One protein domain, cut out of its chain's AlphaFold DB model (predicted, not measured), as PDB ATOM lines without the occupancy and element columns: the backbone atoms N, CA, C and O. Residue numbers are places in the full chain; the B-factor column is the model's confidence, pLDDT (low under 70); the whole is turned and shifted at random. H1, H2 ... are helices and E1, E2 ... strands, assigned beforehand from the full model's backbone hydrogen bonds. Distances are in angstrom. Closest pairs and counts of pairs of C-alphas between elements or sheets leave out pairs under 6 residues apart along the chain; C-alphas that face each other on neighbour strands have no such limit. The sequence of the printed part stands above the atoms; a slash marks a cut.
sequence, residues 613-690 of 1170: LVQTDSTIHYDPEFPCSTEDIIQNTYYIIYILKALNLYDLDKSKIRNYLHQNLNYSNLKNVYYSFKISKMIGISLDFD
ATOM      1  N   LEU A 613      27.710  11.461 -29.622       94.75
ATOM      2  CA  LEU A 613      28.229  12.631 -30.316       94.75
ATOM      3  C   LEU A 613      27.153  13.204 -31.248       94.75
ATOM      4  O   LEU A 613      26.826  12.617 -32.282       94.75
ATOM      5  N   VAL A 614      26.655  14.397 -30.931       95.00
ATOM      6  CA  VAL A 614      25.671  15.099 -31.758       95.00
ATOM      7  C   VAL A 614      26.393  15.959 -32.784       95.00
ATOM      8  O   VAL A 614      27.106  16.909 -32.451       95.00
ATOM      9  N   GLN A 615      26.184  15.643 -34.062       95.06
ATOM     10  CA  GLN A 615      26.723  16.401 -35.185       95.06
ATOM     11  C   GLN A 615      25.597  16.932 -36.074       95.06
ATOM     12  O   GLN A 615      24.852  16.167 -36.682       95.06
ATOM     13  N   THR A 616      25.540  18.255 -36.214       94.88
ATOM     14  CA  THR A 616      24.696  18.942 -37.200       94.88
ATOM     15  C   THR A 616      25.550  19.435 -38.375       94.88
ATOM     16  O   THR A 616      26.768  19.198 -38.448       94.88
ATOM     17  N   ASP A 617      24.934  20.158 -39.311       93.56
ATOM     18  CA  ASP A 617      25.659  20.831 -40.391       93.56
ATOM     19  C   ASP A 617      26.649  21.883 -39.862       93.56
ATOM     20  O   ASP A 617      27.702  22.082 -40.468       93.56
ATOM     21  N   SER A 618      26.365  22.506 -38.710       95.25
ATOM     22  CA  SER A 618      27.121  23.649 -38.182       95.25
ATOM     23  C   SER A 618      27.804  23.418 -36.831       95.25
ATOM     24  O   SER A 618      28.734  24.164 -36.524       95.25
ATOM     25  N   THR A 619      27.406  22.410 -36.046       97.19
ATOM     26  CA  THR A 619      27.883  22.191 -34.668       97.19
ATOM     27  C   THR A 619      28.239  20.733 -34.379       97.19
ATOM     28  O   THR A 619      27.645  19.817 -34.947       97.19
ATOM     29  N   ILE A 620      29.199  20.524 -33.471       97.25
ATOM     30  CA  ILE A 620      29.511  19.227 -32.851       97.25
ATOM     31  C   ILE A 620      29.605  19.445 -31.341       97.25
ATOM     32  O   ILE A 620      30.318  20.352 -30.910       97.25
ATOM     33  N   HIS A 621      28.913  18.615 -30.568       96.25
ATOM     34  CA  HIS A 621      29.006  18.541 -29.108       96.25
ATOM     35  C   HIS A 621      28.685  17.117 -28.640       96.25
ATOM     36  O   HIS A 621      28.235  16.284 -29.430       96.25
ATOM     37  N   TYR A 622      28.954  16.827 -27.372       95.31
ATOM     38  CA  TYR A 622      28.566  15.566 -26.747       95.31
ATOM     39  C   TYR A 622      27.288  15.761 -25.940       95.31
ATOM     40  O   TYR A 622      27.284  16.568 -25.013       95.31
ATOM     41  N   ASP A 623      26.234  15.030 -26.279       91.50
ATOM     42  CA  ASP A 623      24.981  15.036 -25.527       91.50
ATOM     43  C   ASP A 623      24.968  13.823 -24.592       91.50
ATOM     44  O   ASP A 623      24.972  12.694 -25.071       91.50
ATOM     45  N   PRO A 624      24.986  14.005 -23.267       82.56
ATOM     46  CA  PRO A 624      25.042  12.881 -22.351       82.56
ATOM     47  C   PRO A 624      23.710  12.104 -22.226       82.56
ATOM     48  O   PRO A 624      23.664  11.157 -21.447       82.56
ATOM     49  N   GLU A 625      22.668  12.453 -22.998       78.31
ATOM     50  CA  GLU A 625      21.368  11.758 -23.109       78.31
ATOM     51  C   GLU A 625      20.498  11.777 -21.836       78.31
ATOM     52  O   GLU A 625      19.523  11.034 -21.716       78.31
ATOM     53  N   PHE A 626      20.801  12.672 -20.897       77.12
ATOM     54  CA  PHE A 626      19.955  13.005 -19.748       77.12
ATOM     55  C   PHE A 626      19.748  14.525 -19.673       77.12
ATOM     56  O   PHE A 626      20.576  15.266 -20.216       77.12
ATOM     57  N   PRO A 627      18.667  15.022 -19.032       77.50
ATOM     58  CA  PRO A 627      18.431  16.459 -18.933       77.50
ATOM     59  C   PRO A 627      19.647  17.156 -18.316       77.50
ATOM     60  O   PRO A 627      20.057  16.853 -17.205       77.50
ATOM     61  N   CYS A 628      20.283  18.058 -19.050       80.88
ATOM     62  CA  CYS A 628      21.528  18.669 -18.609       80.88
ATOM     63  C   CYS A 628      21.573  20.139 -19.004       80.88
ATOM     64  O   CYS A 628      20.937  20.570 -19.971       80.88
ATOM     65  N   SER A 629      22.293  20.932 -18.212       89.56
ATOM     66  CA  SER A 629      22.502  22.339 -18.537       89.56
ATOM     67  C   SER A 629      23.467  22.477 -19.716       89.56
ATOM     68  O   SER A 629      24.269  21.585 -20.007       89.56
ATOM     69  N   THR A 630      23.437  23.627 -20.387       93.44
ATOM     70  CA  THR A 630      24.422  23.964 -21.421       93.44
ATOM     71  C   THR A 630      25.855  23.846 -20.892       93.44
ATOM     72  O   THR A 630      26.747  23.373 -21.598       93.44
ATOM     73  N   GLU A 631      26.082  24.217 -19.631       93.50
ATOM     74  CA  GLU A 631      27.359  24.077 -18.934       93.50
ATOM     75  C   GLU A 631      27.828  22.618 -18.840       93.50
ATOM     76  O   GLU A 631      29.008  22.334 -19.060       93.50
ATOM     77  N   ASP A 632      26.915  21.689 -18.551       91.31
ATOM     78  CA  ASP A 632      27.217  20.258 -18.469       91.31
ATOM     79  C   ASP A 632      27.526  19.670 -19.851       91.31
ATOM     80  O   ASP A 632      28.438  18.850 -19.980       91.31
ATOM     81  N   ILE A 633      26.835  20.117 -20.906       95.06
ATOM     82  CA  ILE A 633      27.129  19.708 -22.289       95.06
ATOM     83  C   ILE A 633      28.529  20.175 -22.705       95.06
ATOM     84  O   ILE A 633      29.296  19.411 -23.301       95.06
ATOM     85  N   ILE A 634      28.907  21.415 -22.375       97.31
ATOM     86  CA  ILE A 634      30.246  21.945 -22.671       97.31
ATOM     87  C   ILE A 634      31.319  21.179 -21.877       97.31
ATOM     88  O   ILE A 634      32.340  20.799 -22.456       97.31
ATOM     89  N   GLN A 635      31.082  20.873 -20.596       96.25
ATOM     90  CA  GLN A 635      31.984  20.042 -19.785       96.25
ATOM     91  C   GLN A 635      32.152  18.630 -20.370       96.25
ATOM     92  O   GLN A 635      33.275  18.163 -20.549       96.25
ATOM     93  N   ASN A 636      31.061  17.956 -20.742       95.69
ATOM     94  CA  ASN A 636      31.137  16.627 -21.355       95.69
ATOM     95  C   ASN A 636      31.801  16.674 -22.742       95.69
ATOM     96  O   ASN A 636      32.576  15.786 -23.101       95.69
ATOM     97  N   THR A 637      31.591  17.754 -23.499       97.62
ATOM     98  CA  THR A 637      32.311  18.001 -24.756       97.62
ATOM     99  C   THR A 637      33.817  18.153 -24.510       97.62
ATOM    100  O   THR A 637      34.627  17.621 -25.271       97.62
ATOM    101  N   TYR A 638      34.225  18.814 -23.422       98.19
ATOM    102  CA  TYR A 638      35.625  18.849 -22.994       98.19
ATOM    103  C   TYR A 638      36.148  17.443 -22.651       98.19
ATOM    104  O   TYR A 638      37.206  17.057 -23.157       98.19
ATOM    105  N   TYR A 639      35.397  16.658 -21.871       97.94
ATOM    106  CA  TYR A 639      35.769  15.296 -21.475       97.94
ATOM    107  C   TYR A 639      36.023  14.381 -22.678       97.94
ATOM    108  O   TYR A 639      37.087  13.760 -22.755       97.94
ATOM    109  N   ILE A 640      35.117  14.337 -23.664       97.25
ATOM    110  CA  ILE A 640      35.321  13.489 -24.848       97.25
ATOM    111  C   ILE A 640      36.526  13.942 -25.677       97.25
ATOM    112  O   ILE A 640      37.307  13.104 -26.132       97.25
ATOM    113  N   ILE A 641      36.724  15.254 -25.862       98.06
ATOM    114  CA  ILE A 641      37.877  15.763 -26.616       98.06
ATOM    115  C   ILE A 641      39.173  15.358 -25.911       98.06
ATOM    116  O   ILE A 641      40.113  14.922 -26.581       98.06
ATOM    117  N   TYR A 642      39.216  15.465 -24.580       98.38
ATOM    118  CA  TYR A 642      40.366  15.038 -23.792       98.38
ATOM    119  C   TYR A 642      40.663  13.551 -24.005       98.38
ATOM    120  O   TYR A 642      41.775  13.205 -24.405       98.38
ATOM    121  N   ILE A 643      39.663  12.682 -23.816       97.75
ATOM    122  CA  ILE A 643      39.816  11.226 -23.962       97.75
ATOM    123  C   ILE A 643      40.309  10.867 -25.369       97.75
ATOM    124  O   ILE A 643      41.284  10.129 -25.522       97.75
ATOM    125  N   LEU A 644      39.688  11.422 -26.417       96.75
ATOM    126  CA  LEU A 644      40.094  11.159 -27.800       96.75
ATOM    127  C   LEU A 644      41.542  11.590 -28.061       96.75
ATOM    128  O   LEU A 644      42.263  10.903 -28.784       96.75
ATOM    129  N   LYS A 645      42.000  12.699 -27.469       96.19
ATOM    130  CA  LYS A 645      43.399  13.126 -27.585       96.19
ATOM    131  C   LYS A 645      44.348  12.200 -26.827       96.19
ATOM    132  O   LYS A 645      45.348  11.793 -27.416       96.19
ATOM    133  N   ALA A 646      44.018  11.820 -25.592       95.12
ATOM    134  CA  ALA A 646      44.814  10.896 -24.778       95.12
ATOM    135  C   ALA A 646      45.014   9.533 -25.472       95.12
ATOM    136  O   ALA A 646      46.100   8.953 -25.446       95.12
ATOM    137  N   LEU A 647      43.990   9.048 -26.184       93.56
ATOM    138  CA  LEU A 647      44.037   7.787 -26.934       93.56
ATOM    139  C   LEU A 647      44.637   7.906 -28.345       93.56
ATOM    140  O   LEU A 647      44.780   6.892 -29.035       93.56
ATOM    141  N   ASN A 648      45.009   9.114 -28.779       93.94
ATOM    142  CA  ASN A 648      45.439   9.422 -30.147       93.94
ATOM    143  C   ASN A 648      44.382   9.051 -31.216       93.94
ATOM    144  O   ASN A 648      44.705   8.473 -32.254       93.94
ATOM    145  N   LEU A 649      43.114   9.369 -30.936       94.50
ATOM    146  CA  LEU A 649      41.925   9.107 -31.764       94.50
ATOM    147  C   LEU A 649      41.143  10.388 -32.123       94.50
ATOM    148  O   LEU A 649      40.022  10.313 -32.616       94.50
ATOM    149  N   TYR A 650      41.693  11.574 -31.850       96.00
ATOM    150  CA  TYR A 650      41.000  12.841 -32.096       96.00
ATOM    151  C   TYR A 650      40.858  13.150 -33.595       96.00
ATOM    152  O   TYR A 650      41.845  13.417 -34.280       96.00
ATOM    153  N   ASP A 651      39.612  13.179 -34.072       94.88
ATOM    154  CA  ASP A 651      39.233  13.408 -35.473       94.88
ATOM    155  C   ASP A 651      38.059  14.400 -35.647       94.88
ATOM    156  O   ASP A 651      37.520  14.540 -36.745       94.88
ATOM    157  N   LEU A 652      37.651  15.094 -34.577       96.00
ATOM    158  CA  LEU A 652      36.467  15.963 -34.581       96.00
ATOM    159  C   LEU A 652      36.695  17.294 -35.329       96.00
ATOM    160  O   LEU A 652      37.780  17.880 -35.275       96.00
ATOM    161  N   ASP A 653      35.646  17.818 -35.977       96.94
ATOM    162  CA  ASP A 653      35.694  19.100 -36.698       96.94
ATOM    163  C   ASP A 653      35.761  20.293 -35.730       96.94
ATOM    164  O   ASP A 653      34.777  20.691 -35.098       96.94
ATOM    165  N   LYS A 654      36.945  20.909 -35.668       96.88
ATOM    166  CA  LYS A 654      37.235  22.080 -34.832       96.88
ATOM    167  C   LYS A 654      36.330  23.280 -35.117       96.88
ATOM    168  O   LYS A 654      36.005  24.017 -34.189       96.88
ATOM    169  N   SER A 655      35.932  23.495 -36.373       96.56
ATOM    170  CA  SER A 655      35.098  24.643 -36.758       96.56
ATOM    171  C   SER A 655      33.684  24.486 -36.216       96.56
ATOM    172  O   SER A 655      33.108  25.442 -35.703       96.56
ATOM    173  N   LYS A 656      33.149  23.263 -36.258       97.94
ATOM    174  CA  LYS A 656      31.827  22.957 -35.704       97.94
ATOM    175  C   LYS A 656      31.798  23.039 -34.177       97.94
ATOM    176  O   LYS A 656      30.835  23.558 -33.619       97.94
ATOM    177  N   ILE A 657      32.861  22.595 -33.504       97.81
ATOM    178  CA  ILE A 657      33.005  22.773 -32.047       97.81
ATOM    179  C   ILE A 657      33.057  24.269 -31.703       97.81
ATOM    180  O   ILE A 657      32.319  24.725 -30.834       97.81
ATOM    181  N   ARG A 658      33.865  25.061 -32.428       97.50
ATOM    182  CA  ARG A 658      33.944  26.520 -32.242       97.50
ATOM    183  C   ARG A 658      32.576  27.192 -32.375       97.50
ATOM    184  O   ARG A 658      32.238  28.032 -31.548       97.50
ATOM    185  N   ASN A 659      31.794  26.815 -33.389       96.88
ATOM    186  CA  ASN A 659      30.450  27.359 -33.594       96.88
ATOM    187  C   ASN A 659      29.521  27.047 -32.416       96.88
ATOM    188  O   ASN A 659      28.791  27.934 -31.983       96.88
ATOM    189  N   TYR A 660      29.569  25.818 -31.888       97.38
ATOM    190  CA  TYR A 660      28.762  25.436 -30.729       97.38
ATOM    191  C   TYR A 660      29.117  26.274 -29.496       97.38
ATOM    192  O   TYR A 660      28.222  26.844 -28.876       97.38
ATOM    193  N   LEU A 661      30.412  26.417 -29.184       97.50
ATOM    194  CA  LEU A 661      30.866  27.228 -28.048       97.50
ATOM    195  C   LEU A 661      30.449  28.694 -28.197       97.50
ATOM    196  O   LEU A 661      29.905  29.272 -27.266       97.50
ATOM    197  N   HIS A 662      30.632  29.288 -29.379       95.62
ATOM    198  CA  HIS A 662      30.250  30.682 -29.623       95.62
ATOM    199  C   HIS A 662      28.739  30.920 -29.448       95.62
ATOM    200  O   HIS A 662      28.329  31.999 -29.033       95.62
ATOM    201  N   GLN A 663      27.893  29.943 -29.781       95.31
ATOM    202  CA  GLN A 663      26.437  30.059 -29.621       95.31
ATOM    203  C   GLN A 663      25.972  29.928 -28.163       95.31
ATOM    204  O   GLN A 663      24.865  30.356 -27.853       95.31
ATOM    205  N   ASN A 664      26.801  29.345 -27.293       96.44
ATOM    206  CA  ASN A 664      26.416  28.895 -25.953       96.44
ATOM    207  C   ASN A 664      27.275  29.484 -24.821       96.44
ATOM    208  O   ASN A 664      27.147  29.067 -23.668       96.44
ATOM    209  N   LEU A 665      28.158  30.435 -25.136       95.81
ATOM    210  CA  LEU A 665      29.029  31.072 -24.157       95.81
ATOM    211  C   LEU A 665      28.203  31.930 -23.185       95.81
ATOM    212  O   LEU A 665      27.482  32.837 -23.605       95.81
ATOM    213  N   ASN A 666      28.318  31.648 -21.887       94.19
ATOM    214  CA  ASN A 666      27.491  32.247 -20.839       94.19
ATOM    215  C   ASN A 666      28.342  32.928 -19.752       94.19
ATOM    216  O   ASN A 666      28.864  32.271 -18.857       94.19
ATOM    217  N   TYR A 667      28.401  34.262 -19.770       94.38
ATOM    218  CA  TYR A 667      29.133  35.073 -18.779       94.38
ATOM    219  C   TYR A 667      28.380  35.298 -17.456       94.38
ATOM    220  O   TYR A 667      28.714  36.214 -16.712       94.38
ATOM    221  N   SER A 668      27.349  34.505 -17.161       94.19
ATOM    222  CA  SER A 668      26.737  34.443 -15.822       94.19
ATOM    223  C   SER A 668      27.158  33.202 -15.030       94.19
ATOM    224  O   SER A 668      26.821  33.094 -13.852       94.19
ATOM    225  N   ASN A 669      27.891  32.275 -15.660       94.31
ATOM    226  CA  ASN A 669      28.295  31.008 -15.064       94.31
ATOM    227  C   ASN A 669      29.758  30.690 -15.409       94.31
ATOM    228  O   ASN A 669      30.120  30.496 -16.571       94.31
ATOM    229  N   LEU A 670      30.607  30.604 -14.386       95.56
ATOM    230  CA  LEU A 670      32.047  30.454 -14.576       95.56
ATOM    231  C   LEU A 670      32.441  29.072 -15.115       95.56
ATOM    232  O   LEU A 670      33.417  28.969 -15.858       95.56
ATOM    233  N   LYS A 671      31.650  28.027 -14.824       96.12
ATOM    234  CA  LYS A 671      31.836  26.675 -15.379       96.12
ATOM    235  C   LYS A 671      31.767  26.704 -16.909       96.12
ATOM    236  O   LYS A 671      32.602  26.091 -17.575       96.12
ATOM    237  N   ASN A 672      30.819  27.468 -17.467       96.44
ATOM    238  CA  ASN A 672      30.668  27.654 -18.914       96.44
ATOM    239  C   ASN A 672      31.939  28.248 -19.539       96.44
ATOM    240  O   ASN A 672      32.504  27.694 -20.490       96.44
ATOM    241  N   VAL A 673      32.395  29.372 -18.973       97.19
ATOM    242  CA  VAL A 673      33.560  30.118 -19.457       97.19
ATOM    243  C   VAL A 673      34.817  29.259 -19.349       97.19
ATOM    244  O   VAL A 673      35.551  29.131 -20.332       97.19
ATOM    245  N   TYR A 674      35.024  28.601 -18.206       97.88
ATOM    246  CA  TYR A 674      36.190  27.759 -17.955       97.88
ATOM    247  C   TYR A 674      36.283  26.584 -18.934       97.88
ATOM    248  O   TYR A 674      37.298  26.433 -19.612       97.88
ATOM    249  N   TYR A 675      35.232  25.773 -19.092       98.12
ATOM    250  CA  TYR A 675      35.311  24.628 -20.008       98.12
ATOM    251  C   TYR A 675      35.382  25.057 -21.482       98.12
ATOM    252  O   TYR A 675      36.098  24.427 -22.267       98.12
ATOM    253  N   SER A 676      34.761  26.183 -21.853       98.12
ATOM    254  CA  SER A 676      34.961  26.802 -23.172       98.12
ATOM    255  C   SER A 676      36.423  27.213 -23.387       98.12
ATOM    256  O   SER A 676      37.003  26.933 -24.441       98.12
ATOM    257  N   PHE A 677      37.057  27.806 -22.369       97.62
ATOM    258  CA  PHE A 677      38.478  28.155 -22.368       97.62
ATOM    259  C   PHE A 677      39.356  26.906 -22.514       97.62
ATOM    260  O   PHE A 677      40.205  26.859 -23.412       97.62
ATOM    261  N   LYS A 678      39.100  25.849 -21.733       97.88
ATOM    262  CA  LYS A 678      39.861  24.591 -21.802       97.88
ATOM    263  C   LYS A 678      39.759  23.926 -23.167       97.88
ATOM    264  O   LYS A 678      40.782  23.491 -23.697       97.88
ATOM    265  N   ILE A 679      38.568  23.876 -23.769       98.12
ATOM    266  CA  ILE A 679      38.406  23.362 -25.136       98.12
ATOM    267  C   ILE A 679      39.202  24.234 -26.109       98.12
ATOM    268  O   ILE A 679      39.976  23.697 -26.907       98.12
ATOM    269  N   SER A 680      39.078  25.564 -26.011       96.25
ATOM    270  CA  SER A 680      39.748  26.490 -26.929       96.25
ATOM    271  C   SER A 680      41.266  26.287 -26.974       96.25
ATOM    272  O   SER A 680      41.838  26.085 -28.051       96.25
ATOM    273  N   LYS A 681      41.887  26.186 -25.792       95.12
ATOM    274  CA  LYS A 681      43.307  25.879 -25.591       95.12
ATOM    275  C   LYS A 681      43.658  24.491 -26.112       95.12
ATOM    276  O   LYS A 681      44.606  24.333 -26.878       95.12
ATOM    277  N   MET A 682      42.880  23.478 -25.728       96.19
ATOM    278  CA  MET A 682      43.200  22.080 -26.005       96.19
ATOM    279  C   MET A 682      43.203  21.757 -27.502       96.19
ATOM    280  O   MET A 682      44.044  20.970 -27.941       96.19
ATOM    281  N   ILE A 683      42.297  22.327 -28.302       96.38
ATOM    282  CA  ILE A 683      42.228  22.054 -29.752       96.38
ATOM    283  C   ILE A 683      42.739  23.205 -30.629       96.38
ATOM    284  O   ILE A 683      42.816  23.036 -31.851       96.38
ATOM    285  N   GLY A 684      43.167  24.317 -30.026       93.81
ATOM    286  CA  GLY A 684      43.748  25.466 -30.720       93.81
ATOM    287  C   GLY A 684      42.728  26.209 -31.580       93.81
ATOM    288  O   GLY A 684      42.999  26.478 -32.750       93.81
ATOM    289  N   ILE A 685      41.542  26.482 -31.030       93.62
ATOM    290  CA  ILE A 685      40.526  27.328 -31.675       93.62
ATOM    291  C   ILE A 685      40.538  28.721 -31.041       93.62
ATOM    292  O   ILE A 685      40.640  28.853 -29.827       93.62
ATOM    293  N   SER A 686      40.420  29.762 -31.868       88.69
ATOM    294  CA  SER A 686      40.268  31.139 -31.385       88.69
ATOM    295  C   SER A 686      38.812  31.373 -30.997       88.69
ATOM    296  O   SER A 686      37.933  31.333 -31.868       88.69
ATOM    297  N   LEU A 687      38.552  31.594 -29.710       91.62
ATOM    298  CA  LEU A 687      37.255  32.034 -29.203       91.62
ATOM    299  C   LEU A 687      37.397  33.475 -28.709       91.62
ATOM    300  O   LEU A 687      38.324  33.782 -27.964       91.62
ATOM    301  N   ASP A 688      36.504  34.349 -29.163       89.50
ATOM    302  CA  ASP A 688      36.533  35.770 -28.829       89.50
ATOM    303  C   ASP A 688      35.804  35.973 -27.495       89.50
ATOM    304  O   ASP A 688      34.606  36.249 -27.455       89.50
ATOM    305  N   PHE A 689      36.521  35.744 -26.393       93.50
ATOM    306  CA  PHE A 689      35.996  36.000 -25.058       93.50
ATOM    307  C   PHE A 689      35.916  37.502 -24.773       93.50
ATOM    308  O   PHE A 689      36.832  38.264 -25.089       93.50
ATOM    309  N   ASP A 690      34.844  37.911 -24.107       93.44
ATOM    310  CA  ASP A 690      34.690  39.242 -23.542       93.44
ATOM    311  C   ASP A 690      35.450  39.298 -22.209       93.44
ATOM    312  O   ASP A 690      35.023  38.738 -21.192       93.44
TER     313      ASP A 690
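This is residues 613 to 690 of the 1170 residues of an uncharacterized protein of Candidatus Lokiarchaeota archaeon (UniProt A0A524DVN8). Three helices make a small up-and-down bundle, each running against the one before it, with H1 and H3 side by side and H2 mainly beside H3. A short two-stranded hairpin, E1 and E2, packs on the bundle through E2 where H1 and H2 stand farther from each other, and residues 684 to 690 fold back after H3. The printed part has 78 residues, in the order E1, E2, H1, H2, H3; the antiparallel sheet has the order E1 - E2, and the class is mostly helix. The whole is compact and rounded, with a radius of gyration of the C-alphas of 11.6 A and spans of 34 by 29 by 25 A.

E1, residues 613 to 615, begins with C-alpha 613 at (28.229, 12.631, -30.316). E2 holds residues 620 to 622. H1, residues 630 to 646, is 24.5 A long. H2, residues 654 to 664, is 15.6 A long. H3, residues 670 to 683, is 20.1 A long and ends with C-alpha 683 at (42.228, 22.054, -29.752).

H1 and H3 touch, closest at the C-alphas of Glu 631 and Asn 672, 4.9 A, at a shallow tilt of 27 degrees, the same way. H2 and H3, a helical hairpin, only just touch, with 3 pairs of C-alphas within 8 A, the closest those of Leu 661 and Ser 676, 6.4 A. H1 and H2 are close but not clearly touching; their closest C-alphas, Thr 630 and Asn 664, are 7.0 A apart. The closest C-alphas of E2 and H1, Tyr 622 and Thr 637, are 4.9 A apart; those of E2 and H2, Ile 620 and Ile 657, 5.0 A. In the hairpin E1 and E2, N 614 and O 621 are within hydrogen-bond range at 2.9 A. E1 and H3 are apart. In H1, H2 and H3 every O i to N i+4 pair is within hydrogen-bond range.

The two C-alphas farthest apart, those of Asn 648 and Ser 668, are 34.4 A apart. The printed part has no cut and no long link. No printed residue is under 70 in pLDDT.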